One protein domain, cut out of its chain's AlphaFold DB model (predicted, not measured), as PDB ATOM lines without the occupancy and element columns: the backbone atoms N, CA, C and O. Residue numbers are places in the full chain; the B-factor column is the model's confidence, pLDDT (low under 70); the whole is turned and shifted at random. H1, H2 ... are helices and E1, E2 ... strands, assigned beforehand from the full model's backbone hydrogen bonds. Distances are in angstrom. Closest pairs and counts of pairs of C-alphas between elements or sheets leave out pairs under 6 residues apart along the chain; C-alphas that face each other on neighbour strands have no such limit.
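What this domain is: This is residues 48 to 154 and 267 to 355 of the 420 residues of the protein "FtsH protein" of Symbiodinium pilosum (UniProt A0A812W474). A strongly twisted ribbon of eight strands runs through the domain, its strand lines turning by 108 degrees from edge strand E1 to edge strand E6. The helical hairpin H2 and H3 packs on the E9 to E6 part, with the small hairpin E2 and E3 beside H2; the longest helix, H6, grazes the other part near E4 and E10. The large sheet is mixed, in the order E1 E10 E4 E5 E9 E8 E7 E6. The printed part has 196 residues with six named helices and ten named strands, in chain order E1 E2 E3 E4 H1 E5 H2 H3 E6 E7 H4 H5 E8 E9 H6 E10, class mixed. It is compact, with a radius of gyration of the C-alphas of 17.3 A and spans of 59 by 41 by 32 A.

How they stand to each other: E1, residues 54 to 56, is parallel to E10, residues 350 to 354, with N 55 and O 350 2.9 A apart. E2, residues 68 to 70, and E3, residues 77 to 79, form an antiparallel hairpin, N 69 to O 78 2.9 A. E4, residues 88 to 92, is parallel to E10, N 92 to O 353 2.8 A, and antiparallel to E5, residues 112 to 117, N 91 to O 113 2.8 A. H1, residues 103 to 106, is not on the large sheet. E5 is antiparallel to E9, residues 324 to 330, N 114 to O 329 2.7 A. H2, residues 119 to 130, only grazes this sheet; its closest C-alphas to E2 are Trp 123 and Cys 68, 5.2 A. H3, residues 141 to 150, touches H2 at a steep tilt of 44 degrees, opposite ways, closest C-alphas Tyr 125 and Ala 148, 4.8 A. H3 is on the sheet at a height of 8.8 A, along the strands, at 2 degrees to E7, residues 279 to 286, on the local plane. E6, residues 267 to 276, bends by 67 degrees at residue 273 and forms a hairpin with E7, N 283 to O 270 2.8 A. H4, residues 290 to 294, is not on the sheet; H5, residues 303 to 306, only grazes it. E8, residues 315 to 321, is antiparallel to E7, N 280 to O 318 2.8 A, and forms a hairpin with E9, N 321 to O 324 2.8 A. H6, residues 333 to 346, only grazes the sheet; its closest C-alphas to E10 are Phe 343 and Ile 350, 6.9 A. E9, H6 and E10 are a split strand-helix-strand unit, two strands running the same way with E4 and E5 between them, its crossover right-handed. In H2, H3, H4 and H6 every O i to N i+4 pair is within hydrogen-bond range; H1 and H5 are too short for one.

Where its parts are: E1 begins at C-alpha 54 (45.716, -18.111, 129.084). E6 is 23.7 A long, E7 21.2 A and H6 19.9 A. E10 ends at C-alpha 354 (35.764, -19.686, 123.023).

The domain as a whole: The farthest C-alphas, Phe 48 and Gly 134, are 59.5 A apart. Residues 155 to 266 are not printed; C-alphas 154 and 267 are 6.3 A apart across the cut. The link E1 to E2 is long. Mean pLDDT of the printed part is 89.5; residues 48 to 51, 59, 134 to 139 and 296 are under 70.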
ATOM      1  N   PHE A  48      62.103 -27.217 131.779       52.81
ATOM      2  CA  PHE A  48      60.771 -26.821 132.187       52.81
ATOM      3  C   PHE A  48      59.983 -26.342 130.962       52.81
ATOM      4  O   PHE A  48      60.454 -25.483 130.215       52.81
ATOM      5  N   PRO A  49      58.773 -26.873 130.733       64.56
ATOM      6  CA  PRO A  49      57.928 -26.404 129.649       64.56
ATOM      7  C   PRO A  49      57.599 -24.921 129.863       64.56
ATOM      8  O   PRO A  49      57.144 -24.541 130.946       64.56
ATOM      9  N   LEU A  50      57.811 -24.104 128.825       63.66
ATOM     10  CA  LEU A  50      57.387 -22.702 128.776       63.66
ATOM     11  C   LEU A  50      55.928 -22.602 129.236       63.66
ATOM     12  O   LEU A  50      55.028 -23.175 128.616       63.66
ATOM     13  N   ARG A  51      55.706 -21.918 130.362       69.94
ATOM     14  CA  ARG A  51      54.373 -21.751 130.944       69.94
ATOM     15  C   ARG A  51      53.689 -20.572 130.274       69.94
ATOM     16  O   ARG A  51      54.124 -19.437 130.419       69.94
ATOM     17  N   ILE A  52      52.581 -20.846 129.598       79.06
ATOM     18  CA  ILE A  52      51.721 -19.815 129.024       79.06
ATOM     19  C   ILE A  52      50.526 -19.613 129.957       79.06
ATOM     20  O   ILE A  52      49.861 -20.576 130.345       79.06
ATOM     21  N   LYS A  53      50.237 -18.360 130.323       83.00
ATOM     22  CA  LYS A  53      49.003 -18.016 131.036       83.00
ATOM     23  C   LYS A  53      47.940 -17.593 130.028       83.00
ATOM     24  O   LYS A  53      48.108 -16.586 129.346       83.00
ATOM     25  N   LEU A  54      46.858 -18.364 129.961       84.81
ATOM     26  CA  LEU A  54      45.716 -18.111 129.084       84.81
ATOM     27  C   LEU A  54      44.554 -17.526 129.889       84.81
ATOM     28  O   LEU A  54      44.208 -18.045 130.951       84.81
ATOM     29  N   GLU A  55      43.956 -16.449 129.387       87.56
ATOM     30  CA  GLU A  55      42.783 -15.806 129.982       87.56
ATOM     31  C   GLU A  55      41.590 -15.933 129.033       87.56
ATOM     32  O   GLU A  55      41.617 -15.428 127.906       87.56
ATOM     33  N   HIS A  56      40.539 -16.612 129.494       87.50
ATOM     34  CA  HIS A  56      39.288 -16.691 128.755       87.50
ATOM     35  C   HIS A  56      38.583 -15.342 128.836       87.50
ATOM     36  O   HIS A  56      38.280 -14.867 129.934       87.50
ATOM     37  N   LYS A  57      38.290 -14.737 127.685       83.25
ATOM     38  CA  LYS A  57      37.495 -13.512 127.647       83.25
ATOM     39  C   LYS A  57      36.111 -13.788 127.107       83.25
ATOM     40  O   LYS A  57      35.939 -14.317 126.014       83.25
ATOM     41  N   LEU A  58      35.121 -13.378 127.897       78.69
ATOM     42  CA  LEU A  58      33.763 -13.238 127.411       78.69
ATOM     43  C   LEU A  58      33.718 -12.014 126.513       78.69
ATOM     44  O   LEU A  58      34.126 -10.920 126.893       78.69
ATOM     45  N   VAL A  59      33.224 -12.259 125.318       68.38
ATOM     46  CA  VAL A  59      33.250 -11.359 124.179       68.38
ATOM     47  C   VAL A  59      31.893 -10.640 124.143       68.38
ATOM     48  O   VAL A  59      30.891 -11.253 123.747       68.38
ATOM     49  N   PRO A  60      31.770  -9.409 124.693       74.31
ATOM     50  CA  PRO A  60      30.528  -8.653 124.636       74.31
ATOM     51  C   PRO A  60      30.111  -8.439 123.178       74.31
ATOM     52  O   PRO A  60      30.810  -7.842 122.364       74.31
ATOM     53  N   SER A  61      28.910  -8.906 122.840       70.88
ATOM     54  CA  SER A  61      28.379  -8.780 121.487       70.88
ATOM     55  C   SER A  61      28.419  -7.319 121.018       70.88
ATOM     56  O   SER A  61      27.819  -6.465 121.668       70.88
ATOM     57  N   SER A  62      29.036  -7.076 119.855       75.75
ATOM     58  CA  SER A  62      29.010  -5.833 119.058       75.75
ATOM     59  C   SER A  62      29.915  -4.659 119.467       75.75
ATOM     60  O   SER A  62      29.760  -3.584 118.892       75.75
ATOM     61  N   VAL A  63      30.891  -4.830 120.367       84.62
ATOM     62  CA  VAL A  63      31.759  -3.705 120.796       84.62
ATOM     63  C   VAL A  63      32.570  -3.089 119.649       84.62
ATOM     64  O   VAL A  63      32.765  -1.875 119.627       84.62
ATOM     65  N   LEU A  64      33.005  -3.883 118.665       90.38
ATOM     66  CA  LEU A  64      33.811  -3.391 117.541       90.38
ATOM     67  C   LEU A  64      32.981  -2.912 116.340       90.38
ATOM     68  O   LEU A  64      33.544  -2.394 115.369       90.38
ATOM     69  N   MET A  65      31.657  -3.078 116.372       93.00
ATOM     70  CA  MET A  65      30.784  -2.729 115.254       93.00
ATOM     71  C   MET A  65      30.733  -1.208 115.044       93.00
ATOM     72  O   MET A  65      30.367  -0.455 115.938       93.00
ATOM     73  N   GLY A  66      31.057  -0.754 113.833       92.31
ATOM     74  CA  GLY A  66      31.065   0.665 113.454       92.31
ATOM     75  C   GLY A  66      32.370   1.413 113.758       92.31
ATOM     76  O   GLY A  66      32.486   2.592 113.417       92.31
ATOM     77  N   ASN A  67      33.368   0.741 114.338       94.62
ATOM     78  CA  ASN A  67      34.659   1.342 114.687       94.62
ATOM     79  C   ASN A  67      35.710   1.242 113.571       94.62
ATOM     80  O   ASN A  67      36.777   1.851 113.661       94.62
ATOM     81  N   CYS A  68      35.433   0.489 112.508       95.94
ATOM     82  CA  CYS A  68      36.337   0.321 111.381       95.94
ATOM     83  C   CYS A  68      36.118   1.426 110.339       95.94
ATOM     84  O   CYS A  68      35.020   1.596 109.805       95.94
ATOM     85  N   ARG A  69      37.174   2.180 110.023       96.19
ATOM     86  CA  ARG A  69      37.137   3.293 109.068       96.19
ATOM     87  C   ARG A  69      38.243   3.150 108.036       96.19
ATOM     88  O   ARG A  69      39.372   2.807 108.362       96.19
ATOM     89  N   ARG A  70      37.928   3.476 106.784       96.00
ATOM     90  CA  ARG A  70      38.922   3.630 105.722       96.00
ATOM     91  C   ARG A  70      39.313   5.097 105.601       96.00
ATOM     92  O   ARG A  70      38.439   5.953 105.473       96.00
ATOM     93  N   SER A  71      40.608   5.384 105.596       96.00
ATOM     94  CA  SER A  71      41.130   6.708 105.271       96.00
ATOM     95  C   SER A  71      40.871   7.015 103.791       96.00
ATOM     96  O   SER A  71      41.322   6.250 102.934       96.00
ATOM     97  N   PRO A  72      40.185   8.123 103.446       96.31
ATOM     98  CA  PRO A  72      39.999   8.509 102.049       96.31
ATOM     99  C   PRO A  72      41.323   8.907 101.382       96.31
ATOM    100  O   PRO A  72      41.403   8.884 100.162       96.31
ATOM    101  N   LEU A  73      42.358   9.251 102.161       95.62
ATOM    102  CA  LEU A  73      43.642   9.736 101.650       95.62
ATOM    103  C   LEU A  73      44.662   8.613 101.460       95.62
ATOM    104  O   LEU A  73      45.254   8.487 100.396       95.62
ATOM    105  N   THR A  74      44.882   7.785 102.480       94.25
ATOM    106  CA  THR A  74      45.880   6.701 102.402       94.25
ATOM    107  C   THR A  74      45.277   5.413 101.853       94.25
ATOM    108  O   THR A  74      45.998   4.523 101.412       94.25
ATOM    109  N   GLY A  75      43.949   5.296 101.892       92.88
ATOM    110  CA  GLY A  75      43.242   4.053 101.638       92.88
ATOM    111  C   GLY A  75      43.378   3.036 102.769       92.88
ATOM    112  O   GLY A  75      42.732   1.998 102.706       92.88
ATOM    113  N   GLU A  76      44.173   3.296 103.807       93.81
ATOM    114  CA  GLU A  76      44.351   2.364 104.918       93.81
ATOM    115  C   GLU A  76      43.056   2.201 105.709       93.81
ATOM    116  O   GLU A  76      42.291   3.149 105.898       93.81
ATOM    117  N   VAL A  77      42.811   0.973 106.156       94.75
ATOM    118  CA  VAL A  77      41.677   0.649 107.012       94.75
ATOM    119  C   VAL A  77      42.182   0.552 108.439       94.75
ATOM    120  O   VAL A  77      43.039  -0.275 108.744       94.75
ATOM    121  N   ILE A  78      41.640   1.407 109.294       94.12
ATOM    122  CA  ILE A  78      41.993   1.518 110.701       94.12
ATOM    123  C   ILE A  78      40.789   1.044 111.507       94.12
ATOM    124  O   ILE A  78      39.646   1.422 111.234       94.12
ATOM    125  N   LEU A  79      41.043   0.190 112.491       93.69
ATOM    126  CA  LEU A  79      40.057  -0.166 113.496       93.69
ATOM    127  C   LEU A  79      40.326   0.701 114.721       93.69
ATOM    128  O   LEU A  79      41.357   0.547 115.371       93.69
ATOM    129  N   ASN A  80      39.410   1.620 115.018       92.06
ATOM    130  CA  ASN A  80      39.505   2.459 116.206       92.06
ATOM    131  C   ASN A  80      39.088   1.629 117.423       92.06
ATOM    132  O   ASN A  80      37.922   1.630 117.812       92.06
ATOM    133  N   MET A  81      40.030   0.869 117.973       85.94
ATOM    134  CA  MET A  81      39.812   0.119 119.205       85.94
ATOM    135  C   MET A  81      40.066   1.013 120.412       85.94
ATOM    136  O   MET A  81      40.989   1.828 120.411       85.94
ATOM    137  N   ASP A  82      39.253   0.830 121.450       81.62
ATOM    138  CA  ASP A  82      39.627   1.273 122.789       81.62
ATOM    139  C   ASP A  82      40.971   0.604 123.140       81.62
ATOM    140  O   ASP A  82      41.084  -0.611 122.967       81.62
ATOM    141  N   PRO A  83      41.999   1.336 123.605       79.88
ATOM    142  CA  PRO A  83      43.238   0.731 124.092       79.88
ATOM    143  C   PRO A  83      43.025  -0.333 125.181       79.88
ATOM    144  O   PRO A  83      43.881  -1.196 125.361       79.88
ATOM    145  N   ALA A  84      41.901  -0.286 125.906       78.38
ATOM    146  CA  ALA A  84      41.510  -1.304 126.876       78.38
ATOM    147  C   ALA A  84      40.924  -2.578 126.234       78.38
ATOM    148  O   ALA A  84      40.750  -3.590 126.921       78.38
ATOM    149  N   TYR A  85      40.603  -2.545 124.937       76.94
ATOM    150  CA  TYR A  85      40.058  -3.691 124.230       76.94
ATOM    151  C   TYR A  85      41.129  -4.785 124.090       76.94
ATOM    152  O   TYR A  85      42.239  -4.520 123.624       76.94
ATOM    153  N   PRO A  86      40.829  -6.025 124.502       72.88
ATOM    154  CA  PRO A  86      41.810  -7.092 124.492       72.88
ATOM    155  C   PRO A  86      42.150  -7.563 123.082       72.88
ATOM    156  O   PRO A  86      41.271  -7.906 122.294       72.88
ATOM    157  N   ASN A  87      43.445  -7.695 122.806       81.12
ATOM    158  CA  ASN A  87      43.916  -8.421 121.635       81.12
ATOM    159  C   ASN A  87      43.716  -9.923 121.865       81.12
ATOM    160  O   ASN A  87      44.533 -10.563 122.532       81.12
ATOM    161  N   PHE A  88      42.639 -10.488 121.321       87.31
ATOM    162  CA  PHE A  88      42.464 -11.937 121.304       87.31
ATOM    163  C   PHE A  88      43.433 -12.571 120.304       87.31
ATOM    164  O   PHE A  88      43.439 -12.249 119.116       87.31
ATOM    165  N   GLN A  89      44.286 -13.460 120.811       92.19
ATOM    166  CA  GLN A  89      45.354 -14.096 120.033       92.19
ATOM    167  C   GLN A  89      45.011 -15.529 119.628       92.19
ATOM    168  O   GLN A  89      45.599 -16.059 118.686       92.19
ATOM    169  N   VAL A  90      44.063 -16.149 120.333       96.31
ATOM    170  CA  VAL A  90      43.645 -17.534 120.116       96.31
ATOM    171  C   VAL A  90      42.120 -17.609 120.096       96.31
ATOM    172  O   VAL A  90      41.435 -16.969 120.891       96.31
ATOM    173  N   VAL A  91      41.584 -18.401 119.177       96.19
ATOM    174  CA  VAL A  91      40.168 -18.750 119.087       96.19
ATOM    175  C   VAL A  91      40.051 -20.257 119.280       96.19
ATOM    176  O   VAL A  91      40.641 -21.020 118.517       96.19
ATOM    177  N   ASP A  92      39.309 -20.674 120.299       96.44
ATOM    178  CA  ASP A  92      38.976 -22.069 120.573       96.44
ATOM    179  C   ASP A  92      37.609 -22.409 119.979       96.44
ATOM    180  O   ASP A  92      36.606 -21.797 120.339       96.44
ATOM    181  N   LEU A  93      37.555 -23.388 119.080       95.69
ATOM    182  CA  LEU A  93      36.301 -23.854 118.472       95.69
ATOM    183  C   LEU A  93      35.625 -24.995 119.246       95.69
ATOM    184  O   LEU A  93      34.539 -25.438 118.862       95.69
ATOM    185  N   ALA A  94      36.250 -25.476 120.321       94.12
ATOM    186  CA  ALA A  94      35.710 -26.539 121.163       94.12
ATOM    187  C   ALA A  94      34.831 -26.020 122.316       94.12
ATOM    188  O   ALA A  94      34.298 -26.810 123.092       94.12
ATOM    189  N   GLY A  95      34.678 -24.700 122.458       91.38
ATOM    190  CA  GLY A  95      33.818 -24.119 123.488       91.38
ATOM    191  C   GLY A  95      34.329 -24.295 124.921       91.38
ATOM    192  O   GLY A  95      33.519 -24.268 125.847       91.38
ATOM    193  N   ARG A  96      35.637 -24.500 125.137       91.94
ATOM    194  CA  ARG A  96      36.180 -24.725 126.482       91.94
ATOM    195  C   ARG A  96      36.261 -23.427 127.272       91.94
ATOM    196  O   ARG A  96      36.642 -22.384 126.742       91.94
ATOM    197  N   ASP A  97      35.956 -23.519 128.566       89.56
ATOM    198  CA  ASP A  97      36.110 -22.415 129.523       89.56
ATOM    199  C   ASP A  97      37.584 -22.204 129.926       89.56
ATOM    200  O   ASP A  97      37.965 -21.118 130.370       89.56
ATOM    201  N   ARG A  98      38.416 -23.248 129.798       89.56
ATOM    202  CA  ARG A  98      39.840 -23.266 130.162       89.56
ATOM    203  C   ARG A  98      40.634 -24.089 129.154       89.56
ATOM    204  O   ARG A  98      40.154 -25.104 128.659       89.56
ATOM    205  N   LEU A  99      41.864 -23.659 128.894       90.19
ATOM    206  CA  LEU A  99      42.809 -24.369 128.037       90.19
ATOM    207  C   LEU A  99      43.937 -24.991 128.877       90.19
ATOM    208  O   LEU A  99      44.308 -24.413 129.907       90.19
ATOM    209  N   PRO A 100      44.504 -26.138 128.459       88.06
ATOM    210  CA  PRO A 100      45.656 -26.732 129.130       88.06
ATOM    211  C   PRO A 100      46.825 -25.741 129.223       88.06
ATOM    212  O   PRO A 100      47.169 -25.081 128.248       88.06
ATOM    213  N   LYS A 101      47.491 -25.662 130.381       83.25
ATOM    214  CA  LYS A 101      48.666 -24.781 130.561       83.25
ATOM    215  C   LYS A 101      49.919 -25.299 129.852       83.25
ATOM    216  O   LYS A 101      50.867 -24.551 129.629       83.25
ATOM    217  N   ASN A 102      49.960 -26.597 129.561       83.31
ATOM    218  CA  ASN A 102      51.131 -27.241 128.988       83.31
ATOM    219  C   ASN A 102      51.144 -27.068 127.463       83.31
ATOM    220  O   ASN A 102      50.282 -27.581 126.747       83.31
ATOM    221  N   ARG A 103      52.184 -26.378 126.988       86.19
ATOM    222  CA  ARG A 103      52.443 -26.069 125.581       86.19
ATOM    223  C   ARG A 103      52.374 -27.293 124.660       86.19
ATOM    224  O   ARG A 103      51.801 -27.192 123.583       86.19
ATOM    225  N   LEU A 104      52.862 -28.457 125.097       87.19
ATOM    226  CA  LEU A 104      52.850 -29.682 124.283       87.19
ATOM    227  C   LEU A 104      51.434 -30.182 123.964       87.19
ATOM    228  O   LEU A 104      51.238 -30.855 122.951       87.19
ATOM    229  N   TYR A 105      50.454 -29.886 124.824       89.38
ATOM    230  CA  TYR A 105      49.051 -30.198 124.554       89.38
ATOM    231  C   TYR A 105      48.419 -29.151 123.638       89.38
ATOM    232  O   TYR A 105      47.720 -29.529 122.705       89.38
ATOM    233  N   LEU A 106      48.724 -27.865 123.848       92.31
ATOM    234  CA  LEU A 106      48.235 -26.766 123.005       92.31
ATOM    235  C   LEU A 106      48.711 -26.881 121.549       92.31
ATOM    236  O   LEU A 106      47.961 -26.583 120.626       92.31
ATOM    237  N   GLU A 107      49.941 -27.347 121.327       92.00
ATOM    238  CA  GLU A 107      50.499 -27.566 119.984       92.00
ATOM    239  C   GLU A 107      49.812 -28.696 119.214       92.00
ATOM    240  O   GLU A 107      49.785 -28.680 117.984       92.00
ATOM    241  N   LYS A 108      49.265 -29.682 119.928       92.38
ATOM    242  CA  LYS A 108      48.551 -30.825 119.339       92.38
ATOM    243  C   LYS A 108      47.050 -30.584 119.216       92.38
ATOM    244  O   LYS A 108      46.333 -31.457 118.736       92.38
ATOM    245  N   ASP A 109      46.574 -29.438 119.683       93.94
ATOM    246  CA  ASP A 109      45.161 -29.131 119.761       93.94
ATOM    247  C   ASP A 109      44.619 -28.631 118.420       93.94
ATOM    248  O   ASP A 109      44.887 -27.513 117.978       93.94
ATOM    249  N   GLU A 110      43.820 -29.474 117.776       94.69
ATOM    250  CA  GLU A 110      43.217 -29.206 116.470       94.69
ATOM    251  C   GLU A 110      42.106 -28.137 116.509       94.69
ATOM    252  O   GLU A 110      41.671 -27.670 115.453       94.69
ATOM    253  N   TYR A 111      41.652 -27.727 117.699       95.69
ATOM    254  CA  TYR A 111      40.568 -26.756 117.870       95.69
ATOM    255  C   TYR A 111      41.056 -25.330 118.152       95.69
ATOM    256  O   TYR A 111      40.224 -24.426 118.264       95.69
ATOM    257  N   LEU A 112      42.374 -25.110 118.249       96.06
ATOM    258  CA  LEU A 112      42.968 -23.804 118.536       96.06
ATOM    259  C   LEU A 112      43.452 -23.105 117.267       96.06
ATOM    260  O   LEU A 112      44.321 -23.583 116.532       96.06
ATOM    261  N   PHE A 113      42.910 -21.912 117.043       96.81
ATOM    262  CA  PHE A 113      43.151 -21.125 115.846       96.81
ATOM    263  C   PHE A 113      43.723 -19.756 116.175       96.81
ATOM    264  O   PHE A 113      43.270 -19.065 117.082       96.81
ATOM    265  N   LYS A 114      44.666 -19.320 115.352       95.62
ATOM    266  CA  LYS A 114      45.093 -17.937 115.249       95.62
ATOM    267  C   LYS A 114      44.064 -17.138 114.443       95.62
ATOM    268  O   LYS A 114      43.835 -17.467 113.272       95.62
ATOM    269  N   PRO A 115      43.486 -16.064 114.998       96.06
ATOM    270  CA  PRO A 115      42.673 -15.132 114.238       96.06
ATOM    271  C   PRO A 115      43.575 -14.217 113.400       96.06
ATOM    272  O   PRO A 115      44.514 -13.597 113.900       96.06
ATOM    273  N   VAL A 116      43.290 -14.115 112.105       94.19
ATOM    274  CA  VAL A 116      43.958 -13.193 111.182       94.19
ATOM    275  C   VAL A 116      42.930 -12.181 110.683       94.19
ATOM    276  O   VAL A 116      42.023 -12.559 109.938       94.19
ATOM    277  N   PRO A 117      43.026 -10.899 111.073       94.75
ATOM    278  CA  PRO A 117      42.005  -9.921 110.735       94.75
ATOM    279  C   PRO A 117      41.972  -9.625 109.236       94.75
ATOM    280  O   PRO A 117      42.977  -9.275 108.618       94.75
ATOM    281  N   LEU A 118      40.774  -9.701 108.661       96.00
ATOM    282  CA  LEU A 118      40.481  -9.284 107.296       96.00
ATOM    283  C   LEU A 118      39.989  -7.833 107.350       96.00
ATOM    284  O   LEU A 118      38.789  -7.562 107.324       96.00
ATOM    285  N   MET A 119      40.919  -6.885 107.500       95.69
ATOM    286  CA  MET A 119      40.597  -5.480 107.810       95.69
ATOM    287  C   MET A 119      39.686  -4.830 106.764       95.69
ATOM    288  O   MET A 119      38.677  -4.216 107.105       95.69
ATOM    289  N   TYR A 120      39.986  -5.009 105.477       96.19
ATOM    290  CA  TYR A 120      39.148  -4.478 104.401       96.19
ATOM    291  C   TYR A 120      37.754  -5.097 104.398       96.19
ATOM    292  O   TYR A 120      36.758  -4.378 104.318       96.19
ATOM    293  N   ARG A 121      37.680  -6.420 104.554       97.38
ATOM    294  CA  ARG A 121      36.425  -7.157 104.713       97.38
ATOM    295  C   ARG A 121      35.597  -6.656 105.888       97.38
ATOM    296  O   ARG A 121      34.388  -6.507 105.765       97.38
ATOM    297  N   THR A 122      36.263  -6.376 107.001       97.12
ATOM    298  CA  THR A 122      35.663  -5.828 108.217       97.12
ATOM    299  C   THR A 122      35.065  -4.457 107.944       97.12
ATOM    300  O   THR A 122      33.895  -4.235 108.235       97.12
ATOM    301  N   TRP A 123      35.819  -3.551 107.317       97.44
ATOM    302  CA  TRP A 123      35.298  -2.238 106.939       97.44
ATOM    303  C   TRP A 123      34.090  -2.341 105.997       97.44
ATOM    304  O   TRP A 123      33.091  -1.653 106.206       97.44
ATOM    305  N   LEU A 124      34.137  -3.232 105.000       96.94
ATOM    306  CA  LEU A 124      33.006  -3.481 104.102       96.94
ATOM    307  C   LEU A 124      31.783  -4.004 104.863       96.94
ATOM    308  O   LEU A 124      30.689  -3.474 104.689       96.94
ATOM    309  N   TYR A 125      31.974  -4.997 105.732       96.56
ATOM    310  CA  TYR A 125      30.933  -5.566 106.585       96.56
ATOM    311  C   TYR A 125      30.258  -4.503 107.453       96.56
ATOM    312  O   TYR A 125      29.040  -4.339 107.386       96.56
ATOM    313  N   GLN A 126      31.041  -3.709 108.183       96.19
ATOM    314  CA  GLN A 126      30.507  -2.642 109.027       96.19
ATOM    315  C   GLN A 126      29.835  -1.535 108.201       96.19
ATOM    316  O   GLN A 126      28.793  -1.013 108.591       96.19
ATOM    317  N   SER A 127      30.372  -1.200 107.024       95.38
ATOM    318  CA  SER A 127      29.767  -0.210 106.125       95.38
ATOM    319  C   SER A 127      28.418  -0.681 105.565       95.38
ATOM    320  O   SER A 127      27.477   0.112 105.512       95.38
ATOM    321  N   PHE A 128      28.291  -1.959 105.189       94.31
ATOM    322  CA  PHE A 128      27.017  -2.539 104.757       94.31
ATOM    323  C   PHE A 128      26.009  -2.634 105.905       94.31
ATOM    324  O   PHE A 128      24.824  -2.388 105.687       94.31
ATOM    325  N   PHE A 129      26.482  -2.916 107.122       93.31
ATOM    326  CA  PHE A 129      25.651  -2.930 108.323       93.31
ATOM    327  C   PHE A 129      25.070  -1.541 108.643       93.31
ATOM    328  O   PHE A 129      23.868  -1.409 108.865       93.31
ATOM    329  N   LEU A 130      25.896  -0.488 108.613       92.62
ATOM    330  CA  LEU A 130      25.475   0.891 108.913       92.62
ATOM    331  C   LEU A 130      24.623   1.532 107.805       92.62
ATOM    332  O   LEU A 130      23.835   2.444 108.071       92.62
ATOM    333  N   HIS A 131      24.770   1.081 106.557       90.12
ATOM    334  CA  HIS A 131      24.058   1.630 105.403       90.12
ATOM    335  C   HIS A 131      23.323   0.538 104.613       90.12
ATOM    336  O   HIS A 131      23.711   0.227 103.479       90.12
ATOM    337  N   PRO A 132      22.210  -0.001 105.147       81.19
ATOM    338  CA  PRO A 132      21.472  -1.108 104.539       81.19
ATOM    339  C   PRO A 132      20.673  -0.713 103.282       81.19
ATOM    340  O   PRO A 132      19.712  -1.383 102.916       81.19
ATOM    341  N   SER A 133      21.022   0.385 102.608       73.00
ATOM    342  CA  SER A 133      20.279   0.985 101.497       73.00
ATOM    343  C   SER A 133      19.950  -0.044 100.405       73.00
ATOM    344  O   SER A 133      20.817  -0.420  99.608       73.00
ATOM    345  N   GLY A 134      18.683  -0.470 100.361       65.88
ATOM    346  CA  GLY A 134      18.149  -1.423  99.380       65.88
ATOM    347  C   GLY A 134      18.171  -2.896  99.803       65.88
ATOM    348  O   GLY A 134      17.820  -3.750  98.995       65.88
ATOM    349  N   LEU A 135      18.564  -3.204 101.039       57.19
ATOM    350  CA  LEU A 135      18.590  -4.561 101.573       57.19
ATOM    351  C   LEU A 135      17.265  -4.824 102.291       57.19
ATOM    352  O   LEU A 135      16.914  -4.134 103.251       57.19
ATOM    353  N   GLY A 136      16.487  -5.783 101.784       60.03
ATOM    354  CA  GLY A 136      15.291  -6.265 102.474       60.03
ATOM    355  C   GLY A 136      15.628  -6.613 103.925       60.03
ATOM    356  O   GLY A 136      16.709  -7.125 104.174       60.03
ATOM    357  N   LYS A 137      14.732  -6.257 104.858       59.25
ATOM    358  CA  LYS A 137      14.853  -6.412 106.323       59.25
ATOM    359  C   LYS A 137      16.309  -6.521 106.815       59.25
ATOM    360  O   LYS A 137      16.830  -7.620 106.968       59.25
ATOM    361  N   ALA A 138      16.907  -5.381 107.169       57.44
ATOM    362  CA  ALA A 138      18.221  -5.239 107.820       57.44
ATOM    363  C   ALA A 138      18.437  -6.083 109.107       57.44
ATOM    364  O   ALA A 138      19.463  -5.957 109.762       57.44
ATOM    365  N   SER A 139      17.476  -6.928 109.487       65.19
ATOM    366  CA  SER A 139      17.575  -7.893 110.577       65.19
ATOM    367  C   SER A 139      18.388  -9.143 110.229       65.19
ATOM    368  O   SER A 139      18.732  -9.883 111.145       65.19
ATOM    369  N   ASP A 140      18.657  -9.425 108.950       87.56
ATOM    370  CA  ASP A 140      19.415 -10.619 108.561       87.56
ATOM    371  C   ASP A 140      20.923 -10.328 108.500       87.56
ATOM    372  O   ASP A 140      21.457  -9.844 107.501       87.56
ATOM    373  N   LEU A 141      21.617 -10.595 109.606       88.06
ATOM    374  CA  LEU A 141      23.061 -10.395 109.699       88.06
ATOM    375  C   LEU A 141      23.838 -11.316 108.748       88.06
ATOM    376  O   LEU A 141      24.848 -10.895 108.183       88.06
ATOM    377  N   ASP A 142      23.347 -12.536 108.520       89.75
ATOM    378  CA  ASP A 142      23.988 -13.502 107.626       89.75
ATOM    379  C   ASP A 142      23.996 -12.975 106.187       89.75
ATOM    380  O   ASP A 142      24.953 -13.190 105.437       89.75
ATOM    381  N   TYR A 143      22.966 -12.213 105.811       91.62
ATOM    382  CA  TYR A 143      22.933 -11.509 104.537       91.62
ATOM    383  C   TYR A 143      24.040 -10.447 104.435       91.62
ATOM    384  O   TYR A 143      24.742 -10.391 103.421       91.62
ATOM    385  N   VAL A 144      24.241  -9.631 105.478       93.56
ATOM    386  CA  VAL A 144      25.299  -8.600 105.506       93.56
ATOM    387  C   VAL A 144      26.683  -9.249 105.444       93.56
ATOM    388  O   VAL A 144      27.540  -8.804 104.677       93.56
ATOM    389  N   VAL A 145      26.885 -10.346 106.181       95.38
ATOM    390  CA  VAL A 145      28.116 -11.142 106.119       95.38
ATOM    391  C   VAL A 145      28.321 -11.686 104.712       95.38
ATOM    392  O   VAL A 145      29.384 -11.478 104.138       95.38
ATOM    393  N   ARG A 146      27.315 -12.314 104.097       95.69
ATOM    394  CA  ARG A 146      27.413 -12.813 102.718       95.69
ATOM    395  C   ARG A 146      27.748 -11.697 101.731       95.69
ATOM    396  O   ARG A 146      28.562 -11.915 100.837       95.69
ATOM    397  N   GLN A 147      27.169 -10.510 101.890       95.00
ATOM    398  CA  GLN A 147      27.461  -9.366 101.031       95.00
ATOM    399  C   GLN A 147      28.916  -8.913 101.175       95.00
ATOM    400  O   GLN A 147      29.616  -8.802 100.166       95.00
ATOM    401  N   ALA A 148      29.388  -8.724 102.410       96.62
ATOM    402  CA  ALA A 148      30.790  -8.430 102.693       96.62
ATOM    403  C   ALA A 148      31.703  -9.530 102.152       96.62
ATOM    404  O   ALA A 148      32.756  -9.243 101.582       96.62
ATOM    405  N   LEU A 149      31.274 -10.791 102.266       97.50
ATOM    406  CA  LEU A 149      32.054 -11.916 101.802       97.50
ATOM    407  C   LEU A 149      32.157 -11.968 100.263       97.50
ATOM    408  O   LEU A 149      33.231 -12.221  99.720       97.50
ATOM    409  N   SER A 150      31.077 -11.646  99.563       96.88
ATOM    410  CA  SER A 150      31.018 -11.629  98.098       96.88
ATOM    411  C   SER A 150      31.684 -10.412  97.445       96.88
ATOM    412  O   SER A 150      31.908 -10.411  96.232       96.88
ATOM    413  N   ALA A 151      31.979  -9.363  98.221       96.56
ATOM    414  CA  ALA A 151      32.605  -8.155  97.708       96.56
ATOM    415  C   ALA A 151      34.044  -8.435  97.251       96.56
ATOM    416  O   ALA A 151      34.806  -9.120  97.927       96.56
ATOM    417  N   PHE A 152      34.407  -7.894  96.089       95.50
ATOM    418  CA  PHE A 152      35.732  -8.065  95.504       95.50
ATOM    419  C   PHE A 152      36.704  -7.049  96.115       95.50
ATOM    420  O   PHE A 152      36.671  -5.868  95.762       95.50
ATOM    421  N   CYS A 153      37.548  -7.488  97.046       95.56
ATOM    422  CA  CYS A 153      38.452  -6.619  97.799       95.56
ATOM    423  C   CYS A 153      39.858  -7.207  97.944       95.56
ATOM    424  O   CYS A 153      40.119  -8.356  97.594       95.56
ATOM    425  N   LEU A 154      40.789  -6.383  98.426       92.69
ATOM    426  CA  LEU A 154      42.156  -6.797  98.714       92.69
ATOM    427  C   LEU A 154      42.301  -7.088 100.211       92.69
ATOM    428  O   LEU A 154      42.454  -6.165 101.011       92.69
ATOM    429  N   CYS A 267      40.257 -10.620  95.815       96.44
ATOM    430  CA  CYS A 267      39.490 -11.827  96.014       96.44
ATOM    431  C   CYS A 267      38.087 -11.509  96.520       96.44
ATOM    432  O   CYS A 267      37.793 -10.426  97.022       96.44
ATOM    433  N   LYS A 268      37.220 -12.500  96.374       97.38
ATOM    434  CA  LYS A 268      35.945 -12.617  97.074       97.38
ATOM    435  C   LYS A 268      35.881 -14.013  97.679       97.38
ATOM    436  O   LYS A 268      36.691 -14.879  97.335       97.38
ATOM    437  N   TYR A 269      34.931 -14.239  98.575       97.88
ATOM    438  CA  TYR A 269      34.728 -15.567  99.120       97.88
ATOM    439  C   TYR A 269      33.266 -15.966  99.042       97.88
ATOM    440  O   TYR A 269      32.378 -15.232  99.479       97.88
ATOM    441  N   ASP A 270      33.052 -17.165  98.527       97.50
ATOM    442  CA  ASP A 270      31.751 -17.793  98.434       97.50
ATOM    443  C   ASP A 270      31.571 -18.718  99.641       97.50
ATOM    444  O   ASP A 270      32.398 -19.594  99.906       97.50
ATOM    445  N   ILE A 271      30.500 -18.505 100.410       96.81
ATOM    446  CA  ILE A 271      30.185 -19.343 101.573       96.81
ATOM    447  C   ILE A 271      29.758 -20.720 101.061       96.81
ATOM    448  O   ILE A 271      28.698 -20.852 100.448       96.81
ATOM    449  N   LEU A 272      30.560 -21.744 101.345       95.75
ATOM    450  CA  LEU A 272      30.226 -23.136 101.044       95.75
ATOM    451  C   LEU A 272      29.285 -23.704 102.104       95.75
ATOM    452  O   LEU A 272      28.326 -24.401 101.783       95.75
ATOM    453  N   ARG A 273      29.576 -23.413 103.377       94.69
ATOM    454  CA  ARG A 273      28.840 -23.942 104.526       94.69
ATOM    455  C   ARG A 273      28.938 -22.990 105.716       94.69
ATOM    456  O   ARG A 273      30.003 -22.444 105.978       94.69
ATOM    457  N   SER A 274      27.838 -22.826 106.448       94.25
ATOM    458  CA  SER A 274      27.841 -22.226 107.788       94.25
ATOM    459  C   SER A 274      27.936 -23.342 108.825       94.25
ATOM    460  O   SER A 274      27.247 -24.355 108.692       94.25
ATOM    461  N   LEU A 275      28.809 -23.181 109.817       92.69
ATOM    462  CA  LEU A 275      29.001 -24.142 110.906       92.69
ATOM    463  C   LEU A 275      28.243 -23.740 112.185       92.69
ATOM    464  O   LEU A 275      28.230 -24.502 113.143       92.69
ATOM    465  N   GLY A 276      27.572 -22.584 112.196       91.44
ATOM    466  CA  GLY A 276      26.990 -21.995 113.407       91.44
ATOM    467  C   GLY A 276      27.929 -20.975 114.052       91.44
ATOM    468  O   GLY A 276      29.057 -20.798 113.603       91.44
ATOM    469  N   TYR A 277      27.436 -20.232 115.052       91.75
ATOM    470  CA  TYR A 277      28.191 -19.176 115.757       91.75
ATOM    471  C   TYR A 277      28.932 -18.196 114.829       91.75
ATOM    472  O   TYR A 277      30.005 -17.705 115.160       91.75
ATOM    473  N   ARG A 278      28.352 -17.920 113.648       93.69
ATOM    474  CA  ARG A 278      28.935 -17.062 112.600       93.69
ATOM    475  C   ARG A 278      30.310 -17.532 112.108       93.69
ATOM    476  O   ARG A 278      31.123 -16.720 111.673       93.69
ATOM    477  N   VAL A 279      30.550 -18.840 112.150       95.44
ATOM    478  CA  VAL A 279      31.703 -19.504 111.544       95.44
ATOM    479  C   VAL A 279      31.302 -20.030 110.166       95.44
ATOM    480  O   VAL A 279      30.323 -20.764 110.013       95.44
ATOM    481  N   TYR A 280      32.079 -19.672 109.151       96.12
ATOM    482  CA  TYR A 280      31.803 -19.954 107.750       96.12
ATOM    483  C   TYR A 280      32.986 -20.657 107.096       96.12
ATOM    484  O   TYR A 280      34.118 -20.170 107.111       96.12
ATOM    485  N   VAL A 281      32.705 -21.772 106.430       95.94
ATOM    486  CA  VAL A 281      33.640 -22.387 105.494       95.94
ATOM    487  C   VAL A 281      33.428 -21.750 104.131       95.94
ATOM    488  O   VAL A 281      32.348 -21.848 103.545       95.94
ATOM    489  N   CYS A 282      34.462 -21.088 103.630       97.06
ATOM    490  CA  CYS A 282      34.394 -20.281 102.423       97.06
ATOM    491  C   CYS A 282      35.379 -20.779 101.362       97.06
ATOM    492  O   CYS A 282      36.486 -21.196 101.696       97.06
ATOM    493  N   ALA A 283      35.009 -20.682 100.087       96.06
ATOM    494  CA  ALA A 283      35.926 -20.817  98.959       96.06
ATOM    495  C   ALA A 283      36.351 -19.429  98.484       96.06
ATOM    496  O   ALA A 283      35.508 -18.582  98.199       96.06
ATOM    497  N   ARG A 284      37.655 -19.186  98.399       95.75
ATOM    498  CA  ARG A 284      38.231 -17.958  97.863       95.75
ATOM    499  C   ARG A 284      38.302 -18.037  96.344       95.75
ATOM    500  O   ARG A 284      38.953 -18.927  95.797       95.75
ATOM    501  N   ASP A 285      37.709 -17.049  95.693       96.31
ATOM    502  CA  ASP A 285      37.840 -16.790  94.261       96.31
ATOM    503  C   ASP A 285      38.738 -15.560  94.054       96.31
ATOM    504  O   ASP A 285      38.527 -14.517  94.678       96.31
ATOM    505  N   GLY A 286      39.762 -15.684  93.208       94.56
ATOM    506  CA  GLY A 286      40.806 -14.671  93.010       94.56
ATOM    507  C   GLY A 286      42.069 -14.874  93.861       94.56
ATOM    508  O   GLY A 286      42.361 -15.976  94.328       94.56
ATOM    509  N   ALA A 287      42.865 -13.809  94.009       91.69
ATOM    510  CA  ALA A 287      44.172 -13.817  94.684       91.69
ATOM    511  C   ALA A 287      45.134 -14.937  94.221       91.69
ATOM    512  O   ALA A 287      45.880 -15.524  95.015       91.69
ATOM    513  N   VAL A 288      45.127 -15.249  92.920       81.94
ATOM    514  CA  VAL A 288      45.952 -16.321  92.343       81.94
ATOM    515  C   VAL A 288      47.435 -15.990  92.537       81.94
ATOM    516  O   VAL A 288      47.908 -14.925  92.145       81.94
ATOM    517  N   GLY A 289      48.178 -16.906  93.161       82.25
ATOM    518  CA  GLY A 289      49.606 -16.729  93.455       82.25
ATOM    519  C   GLY A 289      49.914 -16.024  94.779       82.25
ATOM    520  O   GLY A 289      51.081 -15.926  95.142       82.25
ATOM    521  N   MET A 290      48.903 -15.606  95.549       82.88
ATOM    522  CA  MET A 290      49.087 -15.042  96.894       82.88
ATOM    523  C   MET A 290      49.949 -15.915  97.833       82.88
ATOM    524  O   MET A 290      50.814 -15.345  98.497       82.88
ATOM    525  N   PRO A 291      49.842 -17.266  97.838       81.75
ATOM    526  CA  PRO A 291      50.718 -18.112  98.657       81.75
ATOM    527  C   PRO A 291      52.216 -17.902  98.398       81.75
ATOM    528  O   PRO A 291      53.009 -17.957  99.334       81.75
ATOM    529  N   ALA A 292      52.603 -17.616  97.148       82.62
ATOM    530  CA  ALA A 292      53.998 -17.368  96.785       82.62
ATOM    531  C   ALA A 292      54.503 -16.009  97.297       82.62
ATOM    532  O   ALA A 292      55.674 -15.886  97.628       82.62
ATOM    533  N   TYR A 293      53.622 -15.007  97.393       80.44
ATOM    534  CA  TYR A 293      53.965 -13.670  97.895       80.44
ATOM    535  C   TYR A 293      53.997 -13.594  99.418       80.44
ATOM    536  O   TYR A 293      54.845 -12.913  99.977       80.44
ATOM    537  N   VAL A 294      53.075 -14.287 100.086       79.12
ATOM    538  CA  VAL A 294      53.022 -14.337 101.556       79.12
ATOM    539  C   VAL A 294      54.023 -15.364 102.110       79.12
ATOM    540  O   VAL A 294      54.236 -15.431 103.317       79.12
ATOM    541  N   GLY A 295      54.641 -16.174 101.240       77.00
ATOM    542  CA  GLY A 295      55.608 -17.201 101.629       77.00
ATOM    543  C   GLY A 295      54.988 -18.311 102.479       77.00
ATOM    544  O   GLY A 295      55.679 -18.946 103.269       77.00
ATOM    545  N   ARG A 296      53.671 -18.529 102.370       68.62
ATOM    546  CA  ARG A 296      52.950 -19.477 103.224       68.62
ATOM    547  C   ARG A 296      52.098 -20.419 102.403       68.62
ATOM    548  O   ARG A 296      51.194 -20.008 101.674       68.62
ATOM    549  N   THR A 297      52.384 -21.705 102.564       74.12
ATOM    550  CA  THR A 297      51.491 -22.771 102.135       74.12
ATOM    551  C   THR A 297      50.216 -22.722 102.980       74.12
ATOM    552  O   THR A 297      50.293 -22.477 104.186       74.12
ATOM    553  N   PRO A 298      49.040 -22.909 102.364       73.12
ATOM    554  CA  PRO A 298      47.787 -22.984 103.101       73.12
ATOM    555  C   PRO A 298      47.837 -24.157 104.076       73.12
ATOM    556  O   PRO A 298      48.219 -25.272 103.703       73.12
ATOM    557  N   ASP A 299      47.462 -23.882 105.320       82.75
ATOM    558  CA  ASP A 299      47.427 -24.876 106.381       82.75
ATOM    559  C   ASP A 299      46.417 -25.978 106.057       82.75
ATOM    560  O   ASP A 299      45.340 -25.739 105.492       82.75
ATOM    561  N   ARG A 300      46.776 -27.216 106.406       87.25
ATOM    562  CA  ARG A 300      45.819 -28.321 106.389       87.25
ATOM    563  C   ARG A 300      44.861 -28.106 107.552       87.25
ATOM    564  O   ARG A 300      45.303 -28.048 108.693       87.25
ATOM    565  N   MET A 301      43.570 -27.994 107.255       92.38
ATOM    566  CA  MET A 301      42.553 -27.931 108.298       92.38
ATOM    567  C   MET A 301      42.197 -29.331 108.809       92.38
ATOM    568  O   MET A 301      42.007 -30.229 107.978       92.38
ATOM    569  N   PRO A 302      42.044 -29.511 110.133       90.56
ATOM    570  CA  PRO A 302      41.508 -30.737 110.717       90.56
ATOM    571  C   PRO A 302      40.106 -31.047 110.181       90.56
ATOM    572  O   PRO A 302      39.225 -30.182 110.163       90.56
ATOM    573  N   LEU A 303      39.893 -32.284 109.724       89.62
ATOM    574  CA  LEU A 303      38.631 -32.718 109.106       89.62
ATOM    575  C   LEU A 303      37.453 -32.640 110.086       89.62
ATOM    576  O   LEU A 303      36.333 -32.346 109.666       89.62
ATOM    577  N   GLN A 304      37.724 -32.866 111.372       89.56
ATOM    578  CA  GLN A 304      36.770 -32.827 112.477       89.56
ATOM    579  C   GLN A 304      36.120 -31.442 112.604       89.56
ATOM    580  O   GLN A 304      34.914 -31.341 112.813       89.56
ATOM    581  N   VAL A 305      36.899 -30.378 112.380       89.88
ATOM    582  CA  VAL A 305      36.431 -28.988 112.460       89.88
ATOM    583  C   VAL A 305      35.642 -28.601 111.212       89.88
ATOM    584  O   VAL A 305      34.517 -28.114 111.293       89.88
ATOM    585  N   VAL A 306      36.220 -28.808 110.024       89.56
ATOM    586  CA  VAL A 306      35.648 -28.260 108.779       89.56
ATOM    587  C   VAL A 306      34.517 -29.104 108.205       89.56
ATOM    588  O   VAL A 306      33.720 -28.595 107.415       89.56
ATOM    589  N   GLN A 307      34.454 -30.390 108.568       87.56
ATOM    590  CA  GLN A 307      33.457 -31.349 108.085       87.56
ATOM    591  C   GLN A 307      33.302 -31.334 106.550       87.56
ATOM    592  O   GLN A 307      32.194 -31.444 106.012       87.56
ATOM    593  N   LEU A 308      34.418 -31.152 105.834       88.88
ATOM    594  CA  LEU A 308      34.502 -31.199 104.376       88.88
ATOM    595  C   LEU A 308      35.361 -32.393 103.946       88.88
ATOM    596  O   LEU A 308      36.442 -32.578 104.495       88.88
ATOM    597  N   PRO A 309      34.960 -33.152 102.909       88.38
ATOM    598  CA  PRO A 309      35.691 -34.348 102.485       88.38
ATOM    599  C   PRO A 309      37.071 -34.037 101.885       88.38
ATOM    600  O   PRO A 309      37.960 -34.884 101.902       88.38
ATOM    601  N   LYS A 310      37.261 -32.834 101.327       91.12
ATOM    602  CA  LYS A 310      38.530 -32.403 100.735       91.12
ATOM    603  C   LYS A 310      38.785 -30.930 101.029       91.12
ATOM    604  O   LYS A 310      38.084 -30.058 100.514       91.12
ATOM    605  N   TRP A 311      39.822 -30.658 101.816       92.88
ATOM    606  CA  TRP A 311      40.330 -29.305 102.015       92.88
ATOM    607  C   TRP A 311      41.236 -28.907 100.847       92.88
ATOM    608  O   TRP A 311      42.164 -29.637 100.493       92.88
ATOM    609  N   THR A 312      40.949 -27.769 100.218       92.12
ATOM    610  CA  THR A 312      41.766 -27.218  99.130       92.12
ATOM    611  C   THR A 312      42.473 -25.948  99.580       92.12
ATOM    612  O   THR A 312      42.099 -25.329 100.569       92.12
ATOM    613  N   THR A 313      43.470 -25.517  98.811       90.06
ATOM    614  CA  THR A 313      44.203 -24.259  99.026       90.06
ATOM    615  C   THR A 313      43.350 -22.998  98.848       90.06
ATOM    616  O   THR A 313      43.806 -21.893  99.146       90.06
ATOM    617  N   GLN A 314      42.137 -23.157  98.317       92.25
ATOM    618  CA  GLN A 314      41.150 -22.101  98.136       92.25
ATOM    619  C   GLN A 314      40.130 -22.074  99.273       92.25
ATOM    620  O   GLN A 314      39.337 -21.143  99.332       92.25
ATOM    621  N   ASN A 315      40.118 -23.064 100.164       94.62
ATOM    622  CA  ASN A 315      39.180 -23.084 101.274       94.62
ATOM    623  C   ASN A 315      39.753 -22.281 102.445       94.62
ATOM    624  O   ASN A 315      40.941 -22.368 102.747       94.62
ATOM    625  N   HIS A 316      38.894 -21.519 103.112       95.38
ATOM    626  CA  HIS A 316      39.233 -20.713 104.277       95.38
ATOM    627  C   HIS A 316      38.135 -20.844 105.329       95.38
ATOM    628  O   HIS A 316      36.953 -20.950 104.994       95.38
ATOM    629  N   LEU A 317      38.531 -20.821 106.598       96.56
ATOM    630  CA  LEU A 317      37.612 -20.742 107.723       96.56
ATOM    631  C   LEU A 317      37.549 -19.279 108.157       96.56
ATOM    632  O   LEU A 317      38.564 -18.712 108.550       96.56
ATOM    633  N   ILE A 318      36.389 -18.648 108.016       97.25
ATOM    634  CA  ILE A 318      36.191 -17.237 108.356       97.25
ATOM    635  C   ILE A 318      35.135 -17.157 109.445       97.25
ATOM    636  O   ILE A 318      34.091 -17.791 109.332       97.25
ATOM    637  N   VAL A 319      35.387 -16.360 110.475       96.69
ATOM    638  CA  VAL A 319      34.427 -16.103 111.548       96.69
ATOM    639  C   VAL A 319      34.225 -14.606 111.726       96.69
ATOM    640  O   VAL A 319      35.130 -13.802 111.486       96.69
ATOM    641  N   GLU A 320      33.012 -14.238 112.119       95.88
ATOM    642  CA  GLU A 320      32.706 -12.897 112.598       95.88
ATOM    643  C   GLU A 320      32.809 -12.862 114.129       95.88
ATOM    644  O   GLU A 320      32.112 -13.600 114.822       95.88
ATOM    645  N   LEU A 321      33.704 -12.019 114.649       94.12
ATOM    646  CA  LEU A 321      33.951 -11.817 116.077       94.12
ATOM    647  C   LEU A 321      33.678 -10.350 116.431       94.12
ATOM    648  O   LEU A 321      34.459  -9.469 116.091       94.12
ATOM    649  N   GLU A 322      32.548 -10.079 117.086       90.81
ATOM    650  CA  GLU A 322      32.131  -8.744 117.572       90.81
ATOM    651  C   GLU A 322      32.085  -7.599 116.550       90.81
ATOM    652  O   GLU A 322      32.137  -6.429 116.926       90.81
ATOM    653  N   GLY A 323      31.949  -7.879 115.261       93.12
ATOM    654  CA  GLY A 323      32.072  -6.857 114.226       93.12
ATOM    655  C   GLY A 323      33.350  -6.964 113.398       93.12
ATOM    656  O   GLY A 323      33.467  -6.229 112.418       93.12
ATOM    657  N   LEU A 324      34.290  -7.839 113.771       95.19
ATOM    658  CA  LEU A 324      35.544  -8.110 113.068       95.19
ATOM    659  C   LEU A 324      35.419  -9.381 112.224       95.19
ATOM    660  O   LEU A 324      35.060 -10.442 112.725       95.19
ATOM    661  N   MET A 325      35.767  -9.290 110.945       97.00
ATOM    662  CA  MET A 325      35.889 -10.459 110.077       97.00
ATOM    663  C   MET A 325      37.313 -10.995 110.196       97.00
ATOM    664  O   MET A 325      38.262 -10.287 109.851       97.00
ATOM    665  N   VAL A 326      37.478 -12.234 110.657       96.44
ATOM    666  CA  VAL A 326      38.800 -12.861 110.793       96.44
ATOM    667  C   VAL A 326      38.863 -14.185 110.044       96.44
ATOM    668  O   VAL A 326      37.915 -14.968 110.032       96.44
ATOM    669  N   GLU A 327      40.003 -14.448 109.418       96.12
ATOM    670  CA  GLU A 327      40.370 -15.772 108.937       96.12
ATOM    671  C   GLU A 327      40.980 -16.559 110.100       96.12
ATOM    672  O   GLU A 327      41.954 -16.121 110.709       96.12
ATOM    673  N   LEU A 328      40.421 -17.724 110.406       96.38
ATOM    674  CA  LEU A 328      40.982 -18.648 111.380       96.38
ATOM    675  C   LEU A 328      42.038 -19.515 110.704       96.38
ATOM    676  O   LEU A 328      41.771 -20.151 109.682       96.38
ATOM    677  N   ARG A 329      43.235 -19.556 111.287       95.06
ATOM    678  CA  ARG A 329      44.333 -20.427 110.850       95.06
ATOM    679  C   ARG A 329      44.769 -21.328 111.999       95.06
ATOM    680  O   ARG A 329      44.824 -20.825 113.114       95.06
ATOM    681  N   PRO A 330      45.068 -22.616 111.779       95.75
ATOM    682  CA  PRO A 330      45.566 -23.481 112.845       95.75
ATOM    683  C   PRO A 330      46.810 -22.877 113.505       95.75
ATOM    684  O   PRO A 330      47.682 -22.350 112.809       95.75
ATOM    685  N   MET A 331      46.884 -22.932 114.834       95.19
ATOM    686  CA  MET A 331      48.071 -22.487 115.566       95.19
ATOM    687  C   MET A 331      49.268 -23.388 115.235       95.19
ATOM    688  O   MET A 331      49.169 -24.611 115.315       95.19
ATOM    689  N   ARG A 332      50.414 -22.799 114.874       93.06
ATOM    690  CA  ARG A 332      51.678 -23.531 114.682       93.06
ATOM    691  C   ARG A 332      52.574 -23.414 115.916       93.06
ATOM    692  O   ARG A 332      52.428 -22.492 116.714       93.06
ATOM    693  N   GLU A 333      53.571 -24.288 116.020       92.44
ATOM    694  CA  GLU A 333      54.621 -24.219 117.053       92.44
ATOM    695  C   GLU A 333      55.299 -22.833 117.106       92.44
ATOM    696  O   GLU A 333      55.544 -22.277 118.178       92.44
ATOM    697  N   GLU A 334      55.539 -22.225 115.941       93.00
ATOM    698  CA  GLU A 334      56.092 -20.870 115.835       93.00
ATOM    699  C   GLU A 334      55.174 -19.807 116.452       93.00
ATOM    700  O   GLU A 334      55.655 -18.848 117.057       93.00
ATOM    701  N   ASP A 335      53.856 -19.953 116.286       93.75
ATOM    702  CA  ASP A 335      52.884 -19.018 116.849       93.75
ATOM    703  C   ASP A 335      52.850 -19.151 118.374       93.75
ATOM    704  O   ASP A 335      52.883 -18.135 119.062       93.75
ATOM    705  N   TRP A 336      52.896 -20.377 118.905       93.69
ATOM    706  CA  TRP A 336      52.994 -20.622 120.348       93.69
ATOM    707  C   TRP A 336      54.297 -20.112 120.957       93.69
ATOM    708  O   TRP A 336      54.284 -19.562 122.054       93.69
ATOM    709  N   THR A 337      55.414 -20.246 120.239       92.44
ATOM    710  CA  THR A 337      56.710 -19.708 120.674       92.44
ATOM    711  C   THR A 337      56.664 -18.187 120.780       92.44
ATOM    712  O   THR A 337      57.082 -17.631 121.789       92.44
ATOM    713  N   LYS A 338      56.095 -17.515 119.772       92.44
ATOM    714  CA  LYS A 338      55.910 -16.057 119.782       92.44
ATOM    715  C   LYS A 338      54.992 -15.602 120.906       92.44
ATOM    716  O   LYS A 338      55.296 -14.625 121.573       92.44
ATOM    717  N   ALA A 339      53.900 -16.328 121.117       91.69
ATOM    718  CA  ALA A 339      52.945 -16.040 122.171       91.69
ATOM    719  C   ALA A 339      53.614 -16.186 123.560       91.69
ATOM    720  O   ALA A 339      53.493 -15.306 124.410       91.69
ATOM    721  N   ALA A 340      54.395 -17.251 123.776       91.38
ATOM    722  CA  ALA A 340      55.166 -17.443 125.005       91.38
ATOM    723  C   ALA A 340      56.185 -16.314 125.233       91.38
ATOM    724  O   ALA A 340      56.241 -15.766 126.328       91.38
ATOM    725  N   GLN A 341      56.928 -15.925 124.195       92.19
ATOM    726  CA  GLN A 341      57.886 -14.823 124.272       92.19
ATOM    727  C   GLN A 341      57.197 -13.486 124.596       92.19
ATOM    728  O   GLN A 341      57.654 -12.750 125.464       92.19
ATOM    729  N   GLU A 342      56.073 -13.177 123.943       91.00
ATOM    730  CA  GLU A 342      55.300 -11.961 124.229       91.00
ATOM    731  C   GLU A 342      54.803 -11.945 125.681       91.00
ATOM    732  O   GLU A 342      54.855 -10.908 126.345       91.00
ATOM    733  N   PHE A 343      54.365 -13.095 126.199       90.75
ATOM    734  CA  PHE A 343      53.988 -13.237 127.601       90.75
ATOM    735  C   PHE A 343      55.177 -13.003 128.542       90.75
ATOM    736  O   PHE A 343      55.024 -12.292 129.530       90.75
ATOM    737  N   GLU A 344      56.358 -13.544 128.245       91.50
ATOM    738  CA  GLU A 344      57.569 -13.319 129.049       91.50
ATOM    739  C   GLU A 344      57.998 -11.848 129.063       91.50
ATOM    740  O   GLU A 344      58.376 -11.321 130.109       91.50
ATOM    741  N   GLU A 345      57.905 -11.170 127.919       93.44
ATOM    742  CA  GLU A 345      58.306  -9.770 127.771       93.44
ATOM    743  C   GLU A 345      57.319  -8.801 128.438       93.44
ATOM    744  O   GLU A 345      57.725  -7.810 129.048       93.44
ATOM    745  N   THR A 346      56.015  -9.064 128.319       91.94
ATOM    746  CA  THR A 346      54.965  -8.134 128.766       91.94
ATOM    747  C   THR A 346      54.359  -8.500 130.117       91.94
ATOM    748  O   THR A 346      53.761  -7.646 130.773       91.94
ATOM    749  N   ASN A 347      54.488  -9.762 130.534       92.69
ATOM    750  CA  ASN A 347      53.765 -10.367 131.653       92.69
ATOM    751  C   ASN A 347      52.227 -10.226 131.538       92.69
ATOM    752  O   ASN A 347      51.509 -10.281 132.541       92.69
ATOM    753  N   VAL A 348      51.705 -10.023 130.320       90.06
ATOM    754  CA  VAL A 348      50.267  -9.897 130.034       90.06
ATOM    755  C   VAL A 348      49.733 -11.237 129.525       90.06
ATOM    756  O   VAL A 348      50.202 -11.704 128.489       90.06
ATOM    757  N   PRO A 349      48.751 -11.863 130.205       90.62
ATOM    758  CA  PRO A 349      48.182 -13.140 129.784       90.62
ATOM    759  C   PRO A 349      47.680 -13.132 128.340       90.62
ATOM    760  O   PRO A 349      47.076 -12.164 127.873       90.62
ATOM    761  N   ILE A 350      47.855 -14.263 127.665       92.25
ATOM    762  CA  ILE A 350      47.368 -14.458 126.305       92.25
ATOM    763  C   ILE A 350      45.862 -14.652 126.365       92.25
ATOM    764  O   ILE A 350      45.359 -15.570 127.015       92.25
ATOM    765  N   THR A 351      45.127 -13.773 125.695       93.38
ATOM    766  CA  THR A 351      43.666 -13.833 125.726       93.38
ATOM    767  C   THR A 351      43.141 -14.739 124.620       93.38
ATOM    768  O   THR A 351      43.616 -14.688 123.477       93.38
ATOM    769  N   PHE A 352      42.160 -15.574 124.965       95.12
ATOM    770  CA  PHE A 352      41.488 -16.446 124.010       95.12
ATOM    771  C   PHE A 352      39.967 -16.294 124.060       95.12
ATOM    772  O   PHE A 352      39.385 -15.947 125.091       95.12
ATOM    773  N   VAL A 353      39.339 -16.568 122.917       94.06
ATOM    774  CA  VAL A 353      37.887 -16.537 122.723       94.06
ATOM    775  C   VAL A 353      37.392 -17.943 122.455       94.06
ATOM    776  O   VAL A 353      37.933 -18.624 121.590       94.06
ATOM    777  N   SER A 354      36.349 -18.358 123.166       94.00
ATOM    778  CA  SER A 354      35.764 -19.686 123.023       94.00
ATOM    779  C   SER A 354      34.450 -19.641 122.243       94.00
ATOM    780  O   SER A 354      33.551 -18.859 122.555       94.00
ATOM    781  N   LEU A 355      34.339 -20.473 121.209       93.44
ATOM    782  CA  LEU A 355      33.155 -20.654 120.374       93.44
ATOM    783  C   LEU A 355      32.728 -22.125 120.462       93.44
ATOM    784  O   LEU A 355      33.492 -22.986 120.036       93.44
TER     785      LEU A 355